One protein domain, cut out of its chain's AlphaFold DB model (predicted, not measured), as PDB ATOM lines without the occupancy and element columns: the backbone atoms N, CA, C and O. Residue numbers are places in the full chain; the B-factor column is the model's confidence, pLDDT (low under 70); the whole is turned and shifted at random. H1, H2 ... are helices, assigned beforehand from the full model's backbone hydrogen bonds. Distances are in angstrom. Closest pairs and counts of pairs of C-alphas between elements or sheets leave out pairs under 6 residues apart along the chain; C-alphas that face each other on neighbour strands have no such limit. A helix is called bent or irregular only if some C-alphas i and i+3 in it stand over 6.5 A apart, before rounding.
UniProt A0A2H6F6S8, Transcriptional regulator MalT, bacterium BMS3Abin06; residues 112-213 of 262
ATOM      1  N   SER A 112      -7.003  -9.796  54.705       83.25
ATOM      2  CA  SER A 112      -7.767 -10.466  53.645       83.25
ATOM      3  C   SER A 112      -7.687  -9.707  52.327       83.25
ATOM      4  O   SER A 112      -7.422 -10.323  51.300       83.25
ATOM      5  N   ARG A 113      -7.827  -8.375  52.335       83.75
ATOM      6  CA  ARG A 113      -7.714  -7.571  51.113       83.75
ATOM      7  C   ARG A 113      -6.325  -7.668  50.486       83.75
ATOM      8  O   ARG A 113      -6.241  -7.834  49.272       83.75
ATOM      9  N   ASN A 114      -5.257  -7.610  51.278       84.69
ATOM     10  CA  ASN A 114      -3.894  -7.725  50.760       84.69
ATOM     11  C   ASN A 114      -3.598  -9.126  50.209       84.69
ATOM     12  O   ASN A 114      -3.049  -9.230  49.115       84.69
ATOM     13  N   ILE A 115      -4.009 -10.191  50.907       90.12
ATOM     14  CA  ILE A 115      -3.847 -11.574  50.429       90.12
ATOM     15  C   ILE A 115      -4.638 -11.790  49.136       90.12
ATOM     16  O   ILE A 115      -4.091 -12.319  48.172       90.12
ATOM     17  N   LEU A 116      -5.897 -11.346  49.081       89.44
ATOM     18  CA  LEU A 116      -6.739 -11.504  47.893       89.44
ATOM     19  C   LEU A 116      -6.165 -10.729  46.702       89.44
ATOM     20  O   LEU A 116      -6.132 -11.246  45.592       89.44
ATOM     21  N   THR A 117      -5.664  -9.516  46.939       86.62
ATOM     22  CA  THR A 117      -5.021  -8.699  45.897       86.62
ATOM     23  C   THR A 117      -3.746  -9.368  45.385       86.62
ATOM     24  O   THR A 117      -3.555  -9.464  44.173       86.62
ATOM     25  N   GLY A 118      -2.901  -9.887  46.283       87.50
ATOM     26  CA  GLY A 118      -1.699 -10.636  45.909       87.50
ATOM     27  C   GLY A 118      -2.025 -11.889  45.095       87.50
ATOM     28  O   GLY A 118      -1.444 -12.101  44.032       87.50
ATOM     29  N   LEU A 119      -3.019 -12.668  45.533       89.31
ATOM     30  CA  LEU A 119      -3.476 -13.868  44.834       89.31
ATOM     31  C   LEU A 119      -4.001 -13.539  43.433       89.31
ATOM     32  O   LEU A 119      -3.566 -14.148  42.462       89.31
ATOM     33  N   VAL A 120      -4.886 -12.546  43.314       90.06
ATOM     34  CA  VAL A 120      -5.471 -12.121  42.031       90.06
ATOM     35  C   VAL A 120      -4.406 -11.584  41.071       90.06
ATOM     36  O   VAL A 120      -4.537 -11.768  39.867       90.06
ATOM     37  N   THR A 121      -3.337 -10.969  41.581       89.62
ATOM     38  CA  THR A 121      -2.238 -10.448  40.750       89.62
ATOM     39  C   THR A 121      -1.347 -11.559  40.195       89.62
ATOM     40  O   THR A 121      -0.910 -11.480  39.050       89.62
ATOM     41  N   ILE A 122      -1.074 -12.604  40.985       91.06
ATOM     42  CA  ILE A 122      -0.209 -13.727  40.579       91.06
ATOM     43  C   ILE A 122      -0.989 -14.772  39.764       91.06
ATOM     44  O   ILE A 122      -0.403 -15.460  38.927       91.06
ATOM     45  N   LEU A 123      -2.308 -14.865  39.961       90.94
ATOM     46  CA  LEU A 123      -3.189 -15.835  39.304       90.94
ATOM     47  C   LEU A 123      -3.003 -15.922  37.776       90.94
ATOM     48  O   LEU A 123      -2.889 -17.044  37.286       90.94
ATOM     49  N   PRO A 124      -2.910 -14.816  37.007       85.06
ATOM     50  CA  PRO A 124      -2.734 -14.890  35.559       85.06
ATOM     51  C   PRO A 124      -1.400 -15.527  35.164       85.06
ATOM     52  O   PRO A 124      -1.359 -16.325  34.237       85.06
ATOM     53  N   VAL A 125      -0.320 -15.216  35.887       88.75
ATOM     54  CA  VAL A 125       1.024 -15.751  35.616       88.75
ATOM     55  C   VAL A 125       1.114 -17.226  36.007       88.75
ATOM     56  O   VAL A 125       1.651 -18.044  35.266       88.75
ATOM     57  N   ALA A 126       0.554 -17.596  37.157       91.12
ATOM     58  CA  ALA A 126       0.489 -18.997  37.565       91.12
ATOM     59  C   ALA A 126      -0.347 -19.823  36.574       91.12
ATOM     60  O   ALA A 126       0.045 -20.932  36.210       91.12
ATOM     61  N   LEU A 127      -1.462 -19.264  36.091       87.44
ATOM     62  CA  LEU A 127      -2.322 -19.900  35.099       87.44
ATOM     63  C   LEU A 127      -1.605 -20.090  33.759       87.44
ATOM     64  O   LEU A 127      -1.719 -21.162  33.172       87.44
ATOM     65  N   THR A 128      -0.850 -19.099  33.273       81.44
ATOM     66  CA  THR A 128      -0.089 -19.250  32.022       81.44
ATOM     67  C   THR A 128       0.986 -20.323  32.145       81.44
ATOM     68  O   THR A 128       1.070 -21.182  31.272       81.44
ATOM     69  N   ILE A 129       1.757 -20.341  33.236       86.12
ATOM     70  CA  ILE A 129       2.773 -21.378  33.483       86.12
ATOM     71  C   ILE A 129       2.125 -22.764  33.567       86.12
ATOM     72  O   ILE A 129       2.613 -23.709  32.946       86.12
ATOM     73  N   TYR A 130       1.006 -22.887  34.286       87.56
ATOM     74  CA  TYR A 130       0.254 -24.137  34.385       87.56
ATOM     75  C   TYR A 130      -0.225 -24.628  33.015       87.56
ATOM     76  O   TYR A 130      -0.038 -25.797  32.687       87.56
ATOM     77  N   LEU A 131      -0.803 -23.741  32.199       80.12
ATOM     78  CA  LEU A 131      -1.260 -24.081  30.851       80.12
ATOM     79  C   LEU A 131      -0.100 -24.521  29.957       80.12
ATOM     80  O   LEU A 131      -0.231 -25.524  29.262       80.12
ATOM     81  N   LEU A 132       1.040 -23.825  30.001       78.19
ATOM     82  CA  LEU A 132       2.235 -24.214  29.247       78.19
ATOM     83  C   LEU A 132       2.741 -25.599  29.662       78.19
ATOM     84  O   LEU A 132       3.024 -26.427  28.799       78.19
ATOM     85  N   TYR A 133       2.801 -25.877  30.967       81.44
ATOM     86  CA  TYR A 133       3.188 -27.191  31.481       81.44
ATOM     87  C   TYR A 133       2.206 -28.284  31.041       81.44
ATOM     88  O   TYR A 133       2.622 -29.320  30.523       81.44
ATOM     89  N   TRP A 134       0.900 -28.039  31.184       82.06
ATOM     90  CA  TRP A 134      -0.140 -28.976  30.763       82.06
ATOM     91  C   TRP A 134      -0.072 -29.266  29.260       82.06
ATOM     92  O   TRP A 134      -0.150 -30.427  28.858       82.06
ATOM     93  N   MET A 135       0.143 -28.242  28.431       72.25
ATOM     94  CA  MET A 135       0.318 -28.406  26.987       72.25
ATOM     95  C   MET A 135       1.577 -29.201  26.641       72.25
ATOM     96  O   MET A 135       1.505 -30.080  25.784       72.25
ATOM     97  N   ALA A 136       2.707 -28.936  27.302       71.75
ATOM     98  CA  ALA A 136       3.950 -29.672  27.075       71.75
ATOM     99  C   ALA A 136       3.778 -31.166  27.388       71.75
ATOM    100  O   ALA A 136       4.066 -32.007  26.539       71.75
ATOM    101  N   VAL A 137       3.209 -31.491  28.553       73.56
ATOM    102  CA  VAL A 137       2.952 -32.882  28.965       73.56
ATOM    103  C   VAL A 137       1.907 -33.552  28.071       73.56
ATOM    104  O   VAL A 137       2.065 -34.714  27.700       73.56
ATOM    105  N   SER A 138       0.843 -32.839  27.691       70.88
ATOM    106  CA  SER A 138      -0.179 -33.372  26.785       70.88
ATOM    107  C   SER A 138       0.371 -33.638  25.388       70.88
ATOM    108  O   SER A 138      -0.062 -34.579  24.728       70.88
ATOM    109  N   ALA A 139       1.290 -32.812  24.901       67.31
ATOM    110  CA  ALA A 139       1.904 -33.037  23.606       67.31
ATOM    111  C   ALA A 139       2.919 -34.182  23.674       67.31
ATOM    112  O   ALA A 139       2.926 -35.032  22.791       67.31
ATOM    113  N   GLU A 140       3.714 -34.271  24.741       68.19
ATOM    114  CA  GLU A 140       4.633 -35.389  24.951       68.19
ATOM    115  C   GLU A 140       3.898 -36.726  25.109       68.19
ATOM    116  O   GLU A 140       4.359 -37.731  24.577       68.19
ATOM    117  N   SER A 141       2.728 -36.766  25.748       70.81
ATOM    118  CA  SER A 141       1.946 -38.005  25.855       70.81
ATOM    119  C   SER A 141       1.394 -38.470  24.502       70.81
ATOM    120  O   SER A 141       1.459 -39.660  24.191       70.81
ATOM    121  N   VAL A 142       0.918 -37.547  23.658       68.94
ATOM    122  CA  VAL A 142       0.388 -37.862  22.320       68.94
ATOM    123  C   VAL A 142       1.513 -38.196  21.339       68.94
ATOM    124  O   VAL A 142       1.498 -39.258  20.717       68.94
ATOM    125  N   LEU A 143       2.513 -37.319  21.209       65.62
ATOM    126  CA  LEU A 143       3.643 -37.522  20.302       65.62
ATOM    127  C   LEU A 143       4.553 -38.646  20.784       65.62
ATOM    128  O   LEU A 143       4.967 -39.460  19.973       65.62
ATOM    129  N   GLY A 144       4.840 -38.742  22.081       65.50
ATOM    130  CA  GLY A 144       5.663 -39.809  22.651       65.50
ATOM    131  C   GLY A 144       5.031 -41.186  22.472       65.50
ATOM    132  O   GLY A 144       5.746 -42.139  22.168       65.50
ATOM    133  N   SER A 145       3.700 -41.296  22.563       64.88
ATOM    134  CA  SER A 145       2.997 -42.545  22.245       64.88
ATOM    135  C   SER A 145       3.107 -42.912  20.759       64.88
ATOM    136  O   SER A 145       3.286 -44.086  20.446       64.88
ATOM    137  N   MET A 146       3.044 -41.935  19.850       61.66
ATOM    138  CA  MET A 146       3.213 -42.160  18.406       61.66
ATOM    139  C   MET A 146       4.673 -42.476  18.031       61.66
ATOM    140  O   MET A 146       4.933 -43.373  17.235       61.66
ATOM    141  N   ILE A 147       5.635 -41.777  18.641       61.50
ATOM    142  CA  ILE A 147       7.077 -41.913  18.388       61.50
ATOM    143  C   ILE A 147       7.600 -43.249  18.924       61.50
ATOM    144  O   ILE A 147       8.320 -43.936  18.202       61.50
ATOM    145  N   ARG A 148       7.198 -43.681  20.131       62.91
ATOM    146  CA  ARG A 148       7.567 -45.006  20.674       62.91
ATOM    147  C   ARG A 148       7.016 -46.168  19.847       62.91
ATOM    148  O   ARG A 148       7.602 -47.241  19.864       62.91
ATOM    149  N   SER A 149       5.921 -45.957  19.116       63.75
ATOM    150  CA  SER A 149       5.376 -46.962  18.198       63.75
ATOM    151  C   SER A 149       6.155 -47.071  16.880       63.75
ATOM    152  O   SER A 149       5.959 -48.047  16.159       63.75
ATOM    153  N   ILE A 150       6.998 -46.088  16.543       61.94
ATOM    154  CA  ILE A 150       7.708 -46.000  15.254       61.94
ATOM    155  C   ILE A 150       9.237 -46.132  15.408       61.94
ATOM    156  O   ILE A 150       9.876 -46.661  14.504       61.94
ATOM    157  N   PHE A 151       9.830 -45.734  16.541       62.22
ATOM    158  CA  PHE A 151      11.263 -45.899  16.826       62.22
ATOM    159  C   PHE A 151      11.493 -46.507  18.222       62.22
ATOM    160  O   PHE A 151      11.321 -45.805  19.226       62.22
ATOM    161  N   PRO A 152      11.902 -47.787  18.319       59.84
ATOM    162  CA  PRO A 152      12.282 -48.388  19.584       59.84
ATOM    163  C   PRO A 152      13.717 -47.972  19.949       59.84
ATOM    164  O   PRO A 152      14.678 -48.258  19.243       59.84
ATOM    165  N   GLU A 153      13.825 -47.283  21.082       63.09
ATOM    166  CA  GLU A 153      14.985 -47.280  21.982       63.09
ATOM    167  C   GLU A 153      16.340 -46.711  21.526       63.09
ATOM    168  O   GLU A 153      17.362 -47.281  21.877       63.09
ATOM    169  N   VAL A 154      16.440 -45.543  20.877       59.28
ATOM    170  CA  VAL A 154      17.733 -44.814  20.898       59.28
ATOM    171  C   VAL A 154      17.553 -43.298  20.824       59.28
ATOM    172  O   VAL A 154      17.640 -42.720  19.750       59.28
ATOM    173  N   LEU A 155      17.305 -42.655  21.970       59.28
ATOM    174  CA  LEU A 155      17.932 -41.393  22.413       59.28
ATOM    175  C   LEU A 155      17.155 -40.901  23.638       59.28
ATOM    176  O   LEU A 155      16.109 -40.281  23.503       59.28
ATOM    177  N   TYR A 156      17.662 -41.158  24.842       56.69
ATOM    178  CA  TYR A 156      17.327 -40.344  26.012       56.69
ATOM    179  C   TYR A 156      18.582 -39.552  26.377       56.69
ATOM    180  O   TYR A 156      19.344 -39.930  27.262       56.69
ATOM    181  N   TRP A 157      18.869 -38.507  25.595       59.69
ATOM    182  CA  TRP A 157      19.961 -37.577  25.882       59.69
ATOM    183  C   TRP A 157      19.449 -36.446  26.786       59.69
ATOM    184  O   TRP A 157      18.347 -35.930  26.554       59.69
ATOM    185  N   PRO A 158      20.232 -36.015  27.792       49.03
ATOM    186  CA  PRO A 158      19.920 -34.822  28.573       49.03
ATOM    187  C   PRO A 158      19.811 -33.621  27.618       49.03
ATOM    188  O   PRO A 158      20.799 -33.225  27.010       49.03
ATOM    189  N   GLY A 159      18.602 -33.086  27.421       64.06
ATOM    190  CA  GLY A 159      18.328 -32.017  26.443       64.06
ATOM    191  C   GLY A 159      17.098 -32.246  25.556       64.06
ATOM    192  O   GLY A 159      16.577 -31.290  24.982       64.06
ATOM    193  N   ILE A 160      16.560 -33.470  25.510       70.31
ATOM    194  CA  ILE A 160      15.339 -33.780  24.740       70.31
ATOM    195  C   ILE A 160      14.134 -32.968  25.210       70.31
ATOM    196  O   ILE A 160      13.350 -32.539  24.375       70.31
ATOM    197  N   GLY A 161      14.028 -32.664  26.507       65.06
ATOM    198  CA  GLY A 161      12.950 -31.815  27.025       65.06
ATOM    199  C   GLY A 161      12.912 -30.426  26.375       65.06
ATOM    200  O   GLY A 161      11.836 -29.909  26.092       65.06
ATOM    201  N   VAL A 162      14.071 -29.842  26.051       69.56
ATOM    202  CA  VAL A 162      14.151 -28.530  25.383       69.56
ATOM    203  C   VAL A 162      13.708 -28.639  23.925       69.56
ATOM    204  O   VAL A 162      12.919 -27.819  23.459       69.56
ATOM    205  N   ILE A 163      14.163 -29.676  23.218       73.06
ATOM    206  CA  ILE A 163      13.800 -29.919  21.814       73.06
ATOM    207  C   ILE A 163      12.310 -30.257  21.695       73.06
ATOM    208  O   ILE A 163      11.625 -29.698  20.844       73.06
ATOM    209  N   ALA A 164      11.784 -31.106  22.578       70.44
ATOM    210  CA  ALA A 164      10.366 -31.434  22.646       70.44
ATOM    211  C   ALA A 164       9.529 -30.179  22.919       70.44
ATOM    212  O   ALA A 164       8.591 -29.904  22.177       70.44
ATOM    213  N   THR A 165       9.916 -29.352  23.896       68.06
ATOM    214  CA  THR A 165       9.222 -28.084  24.187       68.06
ATOM    215  C   THR A 165       9.238 -27.137  22.984       68.06
ATOM    216  O   THR A 165       8.217 -26.525  22.677       68.06
ATOM    217  N   LEU A 166      10.358 -27.045  22.258       77.38
ATOM    218  CA  LEU A 166      10.482 -26.223  21.051       77.38
ATOM    219  C   LEU A 166       9.598 -26.738  19.906       77.38
ATOM    220  O   LEU A 166       8.912 -25.947  19.261       77.38
ATOM    221  N   VAL A 167       9.574 -28.051  19.671       77.19
ATOM    222  CA  VAL A 167       8.726 -28.683  18.646       77.19
ATOM    223  C   VAL A 167       7.251 -28.511  18.985       77.19
ATOM    224  O   VAL A 167       6.461 -28.195  18.100       77.19
ATOM    225  N   VAL A 168       6.870 -28.648  20.256       72.12
ATOM    226  CA  VAL A 168       5.497 -28.414  20.717       72.12
ATOM    227  C   VAL A 168       5.117 -26.946  20.558       72.12
ATOM    228  O   VAL A 168       4.066 -26.659  19.994       72.12
ATOM    229  N   ALA A 169       5.973 -26.009  20.974       75.31
ATOM    230  CA  ALA A 169       5.737 -24.578  20.787       75.31
ATOM    231  C   ALA A 169       5.580 -24.216  19.301       75.31
ATOM    232  O   ALA A 169       4.669 -23.472  18.934       75.31
ATOM    233  N   PHE A 170       6.415 -24.794  18.435       79.50
ATOM    234  CA  PHE A 170       6.334 -24.616  16.989       79.50
ATOM    235  C   PHE A 170       5.063 -25.241  16.398       79.50
ATOM    236  O   PHE A 170       4.369 -24.584  15.629       79.50
ATOM    237  N   ALA A 171       4.701 -26.463  16.792       72.69
ATOM    238  CA  ALA A 171       3.479 -27.133  16.348       72.69
ATOM    239  C   ALA A 171       2.218 -26.379  16.793       72.69
ATOM    240  O   ALA A 171       1.291 -26.214  16.007       72.69
ATOM    241  N   VAL A 172       2.197 -25.864  18.025       73.44
ATOM    242  CA  VAL A 172       1.119 -25.011  18.543       73.44
ATOM    243  C   VAL A 172       1.046 -23.701  17.761       73.44
ATOM    244  O   VAL A 172      -0.047 -23.297  17.378       73.44
ATOM    245  N   GLY A 173       2.181 -23.058  17.473       66.50
ATOM    246  CA  GLY A 173       2.240 -21.847  16.647       66.50
ATOM    247  C   GLY A 173       1.760 -22.082  15.213       66.50
ATOM    248  O   GLY A 173       0.982 -21.288  14.679       66.50
ATOM    249  N   LEU A 174       2.150 -23.209  14.614       69.06
ATOM    250  CA  LEU A 174       1.654 -23.647  13.313       69.06
ATOM    251  C   LEU A 174       0.156 -23.938  13.354       69.06
ATOM    252  O   LEU A 174      -0.532 -23.522  12.438       69.06
ATOM    253  N   LEU A 175      -0.368 -24.583  14.401       63.97
ATOM    254  CA  LEU A 175      -1.807 -24.818  14.578       63.97
ATOM    255  C   LEU A 175      -2.589 -23.512  14.767       63.97
ATOM    256  O   LEU A 175      -3.672 -23.373  14.208       63.97
ATOM    257  N   MET A 176      -2.034 -22.546  15.502       58.72
ATOM    258  CA  MET A 176      -2.604 -21.203  15.682       58.72
ATOM    259  C   MET A 176      -2.743 -20.456  14.348       58.72
ATOM    260  O   MET A 176      -3.761 -19.812  14.110       58.72
ATOM    261  N   ASN A 177      -1.743 -20.578  13.466       58.62
ATOM    262  CA  ASN A 177      -1.759 -20.006  12.113       58.62
ATOM    263  C   ASN A 177      -2.379 -20.930  11.055       58.62
ATOM    264  O   ASN A 177      -2.594 -20.509   9.915       58.62
ATOM    265  N   ALA A 178      -2.662 -22.188  11.391       61.69
ATOM    266  CA  ALA A 178      -3.218 -23.134  10.449       61.69
ATOM    267  C   ALA A 178      -4.674 -22.758  10.207       61.69
ATOM    268  O   ALA A 178      -5.558 -22.981  11.034       61.69
ATOM    269  N   TYR A 179      -4.921 -22.288   8.990       58.94
ATOM    270  CA  TYR A 179      -6.228 -22.173   8.347       58.94
ATOM    271  C   TYR A 179      -7.129 -23.408   8.588       58.94
ATOM    272  O   TYR A 179      -8.349 -23.308   8.592       58.94
ATOM    273  N   VAL A 180      -6.532 -24.570   8.885       59.56
ATOM    274  CA  VAL A 180      -7.193 -25.804   9.329       59.56
ATOM    275  C   VAL A 180      -8.044 -25.610  10.585       59.56
ATOM    276  O   VAL A 180      -9.158 -26.119  10.600       59.56
ATOM    277  N   VAL A 181      -7.603 -24.856  11.601       56.12
ATOM    278  CA  VAL A 181      -8.422 -24.563  12.794       56.12
ATOM    279  C   VAL A 181      -9.610 -23.690  12.407       56.12
ATOM    280  O   VAL A 181     -10.727 -24.013  12.783       56.12
ATOM    281  N   GLN A 182      -9.420 -22.661  11.576       59.34
ATOM    282  CA  GLN A 182     -10.530 -21.836  11.080       59.34
ATOM    283  C   GLN A 182     -11.509 -22.634  10.203       59.34
ATOM    284  O   GLN A 182     -12.709 -22.408  10.281       59.34
ATOM    285  N   GLN A 183     -11.038 -23.613   9.427       60.31
ATOM    286  CA  GLN A 183     -11.867 -24.452   8.555       60.31
ATOM    287  C   GLN A 183     -12.599 -25.573   9.324       60.31
ATOM    288  O   GLN A 183     -13.750 -25.881   9.012       60.31
ATOM    289  N   LEU A 184     -11.960 -26.183  10.333       63.78
ATOM    290  CA  LEU A 184     -12.582 -27.140  11.262       63.78
ATOM    291  C   LEU A 184     -13.566 -26.439  12.192       63.78
ATOM    292  O   LEU A 184     -14.637 -26.986  12.433       63.78
ATOM    293  N   PHE A 185     -13.252 -25.225  12.654       58.00
ATOM    294  CA  PHE A 185     -14.215 -24.380  13.349       58.00
ATOM    295  C   PHE A 185     -15.322 -23.935  12.404       58.00
ATOM    296  O   PHE A 185     -16.450 -24.083  12.799       58.00
ATOM    297  N   ALA A 186     -15.097 -23.525  11.156       61.81
ATOM    298  CA  ALA A 186     -16.197 -23.149  10.254       61.81
ATOM    299  C   ALA A 186     -17.132 -24.332   9.919       61.81
ATOM    300  O   ALA A 186     -18.354 -24.179   9.869       61.81
ATOM    301  N   ARG A 187     -16.581 -25.542   9.730       55.41
ATOM    302  CA  ARG A 187     -17.371 -26.775   9.530       55.41
ATOM    303  C   ARG A 187     -18.029 -27.267  10.822       55.41
ATOM    304  O   ARG A 187     -19.168 -27.722  10.795       55.41
ATOM    305  N   GLY A 188     -17.338 -27.143  11.951       61.28
ATOM    306  CA  GLY A 188     -17.849 -27.457  13.282       61.28
ATOM    307  C   GLY A 188     -18.892 -26.449  13.752       61.28
ATOM    308  O   GLY A 188     -19.890 -26.848  14.329       61.28
ATOM    309  N   GLU A 189     -18.738 -25.169  13.424       55.19
ATOM    310  CA  GLU A 189     -19.634 -24.059  13.737       55.19
ATOM    311  C   GLU A 189     -20.993 -24.290  13.101       55.19
ATOM    312  O   GLU A 189     -21.980 -23.997  13.743       55.19
ATOM    313  N   GLN A 190     -21.124 -24.901  11.922       60.50
ATOM    314  CA  GLN A 190     -22.460 -25.214  11.393       60.50
ATOM    315  C   GLN A 190     -23.220 -26.267  12.224       60.50
ATOM    316  O   GLN A 190     -24.444 -26.186  12.346       60.50
ATOM    317  N   ILE A 191     -22.512 -27.217  12.843       61.03
ATOM    318  CA  ILE A 191     -23.077 -28.231  13.751       61.03
ATOM    319  C   ILE A 191     -23.266 -27.654  15.165       61.03
ATOM    320  O   ILE A 191     -24.294 -27.869  15.807       61.03
ATOM    321  N   LEU A 192     -22.312 -26.849  15.626       57.69
ATOM    322  CA  LEU A 192     -22.250 -26.243  16.953       57.69
ATOM    323  C   LEU A 192     -23.177 -25.016  17.084       57.69
ATOM    324  O   LEU A 192     -23.762 -24.802  18.142       57.69
ATOM    325  N   TYR A 193     -23.398 -24.245  16.007       54.53
ATOM    326  CA  TYR A 193     -24.309 -23.084  15.940       54.53
ATOM    327  C   TYR A 193     -25.786 -23.476  15.919       54.53
ATOM    328  O   TYR A 193     -26.629 -22.595  16.122       54.53
ATOM    329  N   ARG A 194     -26.115 -24.758  15.706       59.97
ATOM    330  CA  ARG A 194     -27.466 -25.278  15.956       59.97
ATOM    331  C   ARG A 194     -27.742 -25.526  17.440       59.97
ATOM    332  O   ARG A 194     -28.908 -25.629  17.803       59.97
ATOM    333  N   MET A 195     -26.720 -25.576  18.297       61.78
ATOM    334  CA  MET A 195     -26.900 -25.718  19.742       61.78
ATOM    335  C   MET A 195     -26.873 -24.335  20.425       61.78
ATOM    336  O   MET A 195     -25.802 -23.740  20.568       61.78
ATOM    337  N   PRO A 196     -28.024 -23.794  20.877       58.56
ATOM    338  CA  PRO A 196     -28.128 -22.438  21.438       58.56
ATOM    339  C   PRO A 196     -27.267 -22.184  22.693       58.56
ATOM    340  O   PRO A 196     -27.041 -21.032  23.056       58.56
ATOM    341  N   LEU A 197     -26.738 -23.233  23.326       66.62
ATOM    342  CA  LEU A 197     -25.921 -23.167  24.541       66.62
ATOM    343  C   LEU A 197     -24.491 -22.653  24.313       66.62
ATOM    344  O   LEU A 197     -23.921 -21.995  25.174       66.62
ATOM    345  N   ILE A 198     -23.881 -22.916  23.160       61.50
ATOM    346  CA  ILE A 198     -22.444 -22.634  22.987       61.50
ATOM    347  C   ILE A 198     -22.205 -21.157  22.671       61.50
ATOM    348  O   ILE A 198     -21.218 -20.570  23.114       61.50
ATOM    349  N   LYS A 199     -23.174 -20.513  22.010       59.41
ATOM    350  CA  LYS A 199     -23.173 -19.062  21.789       59.41
ATOM    351  C   LYS A 199     -23.269 -18.280  23.096       59.41
ATOM    352  O   LYS A 199     -22.605 -17.257  23.222       59.41
ATOM    353  N   SER A 200     -24.070 -18.737  24.063       73.75
ATOM    354  CA  SER A 200     -24.179 -18.061  25.361       73.75
ATOM    355  C   SER A 200     -22.911 -18.241  26.192       73.75
ATOM    356  O   SER A 200     -22.429 -17.262  26.755       73.75
ATOM    357  N   VAL A 201     -22.319 -19.439  26.197       77.38
ATOM    358  CA  VAL A 201     -21.056 -19.722  26.900       77.38
ATOM    359  C   VAL A 201     -19.900 -18.916  26.308       77.38
ATOM    360  O   VAL A 201     -19.202 -18.223  27.042       77.38
ATOM    361  N   TYR A 202     -19.728 -18.922  24.985       64.69
ATOM    362  CA  TYR A 202     -18.652 -18.165  24.341       64.69
ATOM    363  C   TYR A 202     -18.830 -16.649  24.508       64.69
ATOM    364  O   TYR A 202     -17.865 -15.939  24.792       64.69
ATOM    365  N   LYS A 203     -20.069 -16.145  24.406       68.88
ATOM    366  CA  LYS A 203     -20.386 -14.736  24.682       68.88
ATOM    367  C   LYS A 203     -20.071 -14.366  26.132       68.88
ATOM    368  O   LYS A 203     -19.411 -13.361  26.350       68.88
ATOM    369  N   ALA A 204     -20.461 -15.193  27.102       81.25
ATOM    370  CA  ALA A 204     -20.175 -14.955  28.516       81.25
ATOM    371  C   ALA A 204     -18.667 -14.943  28.809       81.25
ATOM    372  O   ALA A 204     -18.189 -14.064  29.521       81.25
ATOM    373  N   ILE A 205     -17.907 -15.870  28.219       77.31
ATOM    374  CA  ILE A 205     -16.446 -15.923  28.357       77.31
ATOM    375  C   ILE A 205     -15.804 -14.665  27.760       77.31
ATOM    376  O   ILE A 205     -14.947 -14.046  28.390       77.31
ATOM    377  N   ARG A 206     -16.233 -14.244  26.567       72.56
ATOM    378  CA  ARG A 206     -15.721 -13.031  25.920       72.56
ATOM    379  C   ARG A 206     -16.044 -11.772  26.723       72.56
ATOM    380  O   ARG A 206     -15.156 -10.948  26.925       72.56
ATOM    381  N   ASP A 207     -17.282 -11.638  27.188       76.38
ATOM    382  CA  ASP A 207     -17.729 -10.491  27.982       76.38
ATOM    383  C   ASP A 207     -16.967 -10.439  29.328       76.38
ATOM    384  O   ASP A 207     -16.580  -9.362  29.788       76.38
ATOM    385  N   PHE A 208     -16.644 -11.600  29.913       80.81
ATOM    386  CA  PHE A 208     -15.775 -11.715  31.087       80.81
ATOM    387  C   PHE A 208     -14.346 -11.242  30.793       80.81
ATOM    388  O   PHE A 208     -13.827 -10.401  31.518       80.81
ATOM    389  N   PHE A 209     -13.711 -11.695  29.709       75.06
ATOM    390  CA  PHE A 209     -12.370 -11.217  29.341       75.06
ATOM    391  C   PHE A 209     -12.341  -9.719  29.005       75.06
ATOM    392  O   PHE A 209     -11.380  -9.031  29.348       75.06
ATOM    393  N   GLN A 210     -13.402  -9.190  28.396       69.25
ATOM    394  CA  GLN A 210     -13.530  -7.764  28.097       69.25
ATOM    395  C   GLN A 210     -13.620  -6.910  29.369       69.25
ATOM    396  O   GLN A 210     -13.125  -5.786  29.382       69.25
ATOM    397  N   TYR A 211     -14.176  -7.447  30.458       71.81
ATOM    398  CA  TYR A 211     -14.170  -6.787  31.764       71.81
ATOM    399  C   TYR A 211     -12.752  -6.609  32.336       71.81
ATOM    400  O   TYR A 211     -12.478  -5.601  32.986       71.81
ATOM    401  N   PHE A 212     -11.840  -7.547  32.059       68.31
ATOM    402  CA  PHE A 212     -10.444  -7.483  32.508       68.31
ATOM    403  C   PHE A 212      -9.513  -6.721  31.556       68.31
ATOM    404  O   PHE A 212      -8.362  -6.483  31.917       68.31
ATOM    405  N   SER A 213      -9.979  -6.305  30.371       60.31
ATOM    406  CA  SER A 213      -9.211  -5.459  29.451       60.31
ATOM    407  C   SER A 213      -9.583  -3.978  29.645       60.31
ATOM    408  O   SER A 213     -10.680  -3.564  29.261       60.31
TER     409      SER A 213
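AT A GLANCE: This is residues 112 to 213 of the 262 residues of the protein "Transcriptional regulator MalT" of bacterium BMS3Abin06 (UniProt A0A2H6F6S8). An open, loosely looped chain of four helices: the long, bent helix H1 runs out, a long loop turns back, and H2 crosses the H1b arm of H1 as an X, the one place where two helices touch. From there H3 and H4 swing on in a wide curve round an empty middle, with H4 turning back in the general direction of the H1a arm without reaching it. The printed part has 102 residues with four named helices, in the order H1, H2, H3, H4, and no named strand; the class is all helix. It is only just extended, close to loose, with a radius of gyration of the C-alphas of 19.3 A, and its outline is flat, 50 by 46 by 20 A.

HOW THE PARTS SIT: H1, residues 112 to 148, was assigned as one helix by its hydrogen bonds but is bent: C-alphas 121 and 124 are 6.9 A apart. Its arms, H1a with residues 112 to 121 and H1b with residues 124 to 148, stand at a steep tilt of 44 degrees. H1b touches H2, residues 160 to 177, about perpendicular at 77 degrees; the closest C-alphas are those of Ala 136 and Thr 165, 6.2 A apart. H1b touches H2 with residues 136 to 140 alone, and H2 touches H1b with residues 164 to 168 alone. H2 is close to H3, residues 179 to 192, but not clearly touching: the closest C-alphas, those of Leu 175 and Val 181, are 6.9 A apart. Their tilt is steep, 62 degrees, the same way. H3 is close to H4, residues 196 to 212, but not clearly touching, with the closest C-alphas, those of Leu 192 and Ile 198, 7.0 A apart; their tilt is steep, 53 degrees, opposite ways. H1a is apart from H2, H3 and H4, and H4 is apart from H1b and H2. In H1a, H1b and H2 every O i to N i+4 pair is within hydrogen-bond range; in H3 8 of 10 are, in H4 11 of 13.

IN THESE COORDINATES: H1a begins at C-alpha 112, (-7.767, -10.466, 53.645), and is 14.0 A long from first to last C-alpha; H1b is 35.1 A long. H2 is 25.3 A long and begins at C-alpha 160, (15.339, -33.780, 24.740). H3 is 18.6 A long. H4, 25.7 A long, ends at C-alpha 212, (-10.444, -7.483, 32.508); it is neither bent nor irregular, but only just: C-alphas 196 and 199 are 6.0 A apart.

THE WHOLE: The two C-alphas farthest apart are those of Arg 113 and Pro 152, 55.3 A. The printed part has no cut. The link from H1 to H2, 11 residues, is long; those from H2 to H3 and from H3 to H4 are tight. Residues 112 to 131 stand free, as do residues 199 to 213, of which 199 to 212 belong to H4. The mean pLDDT of the printed part is 70.4, and 55 residues are under 70, among them residues 142 to 159 and 173 to 199.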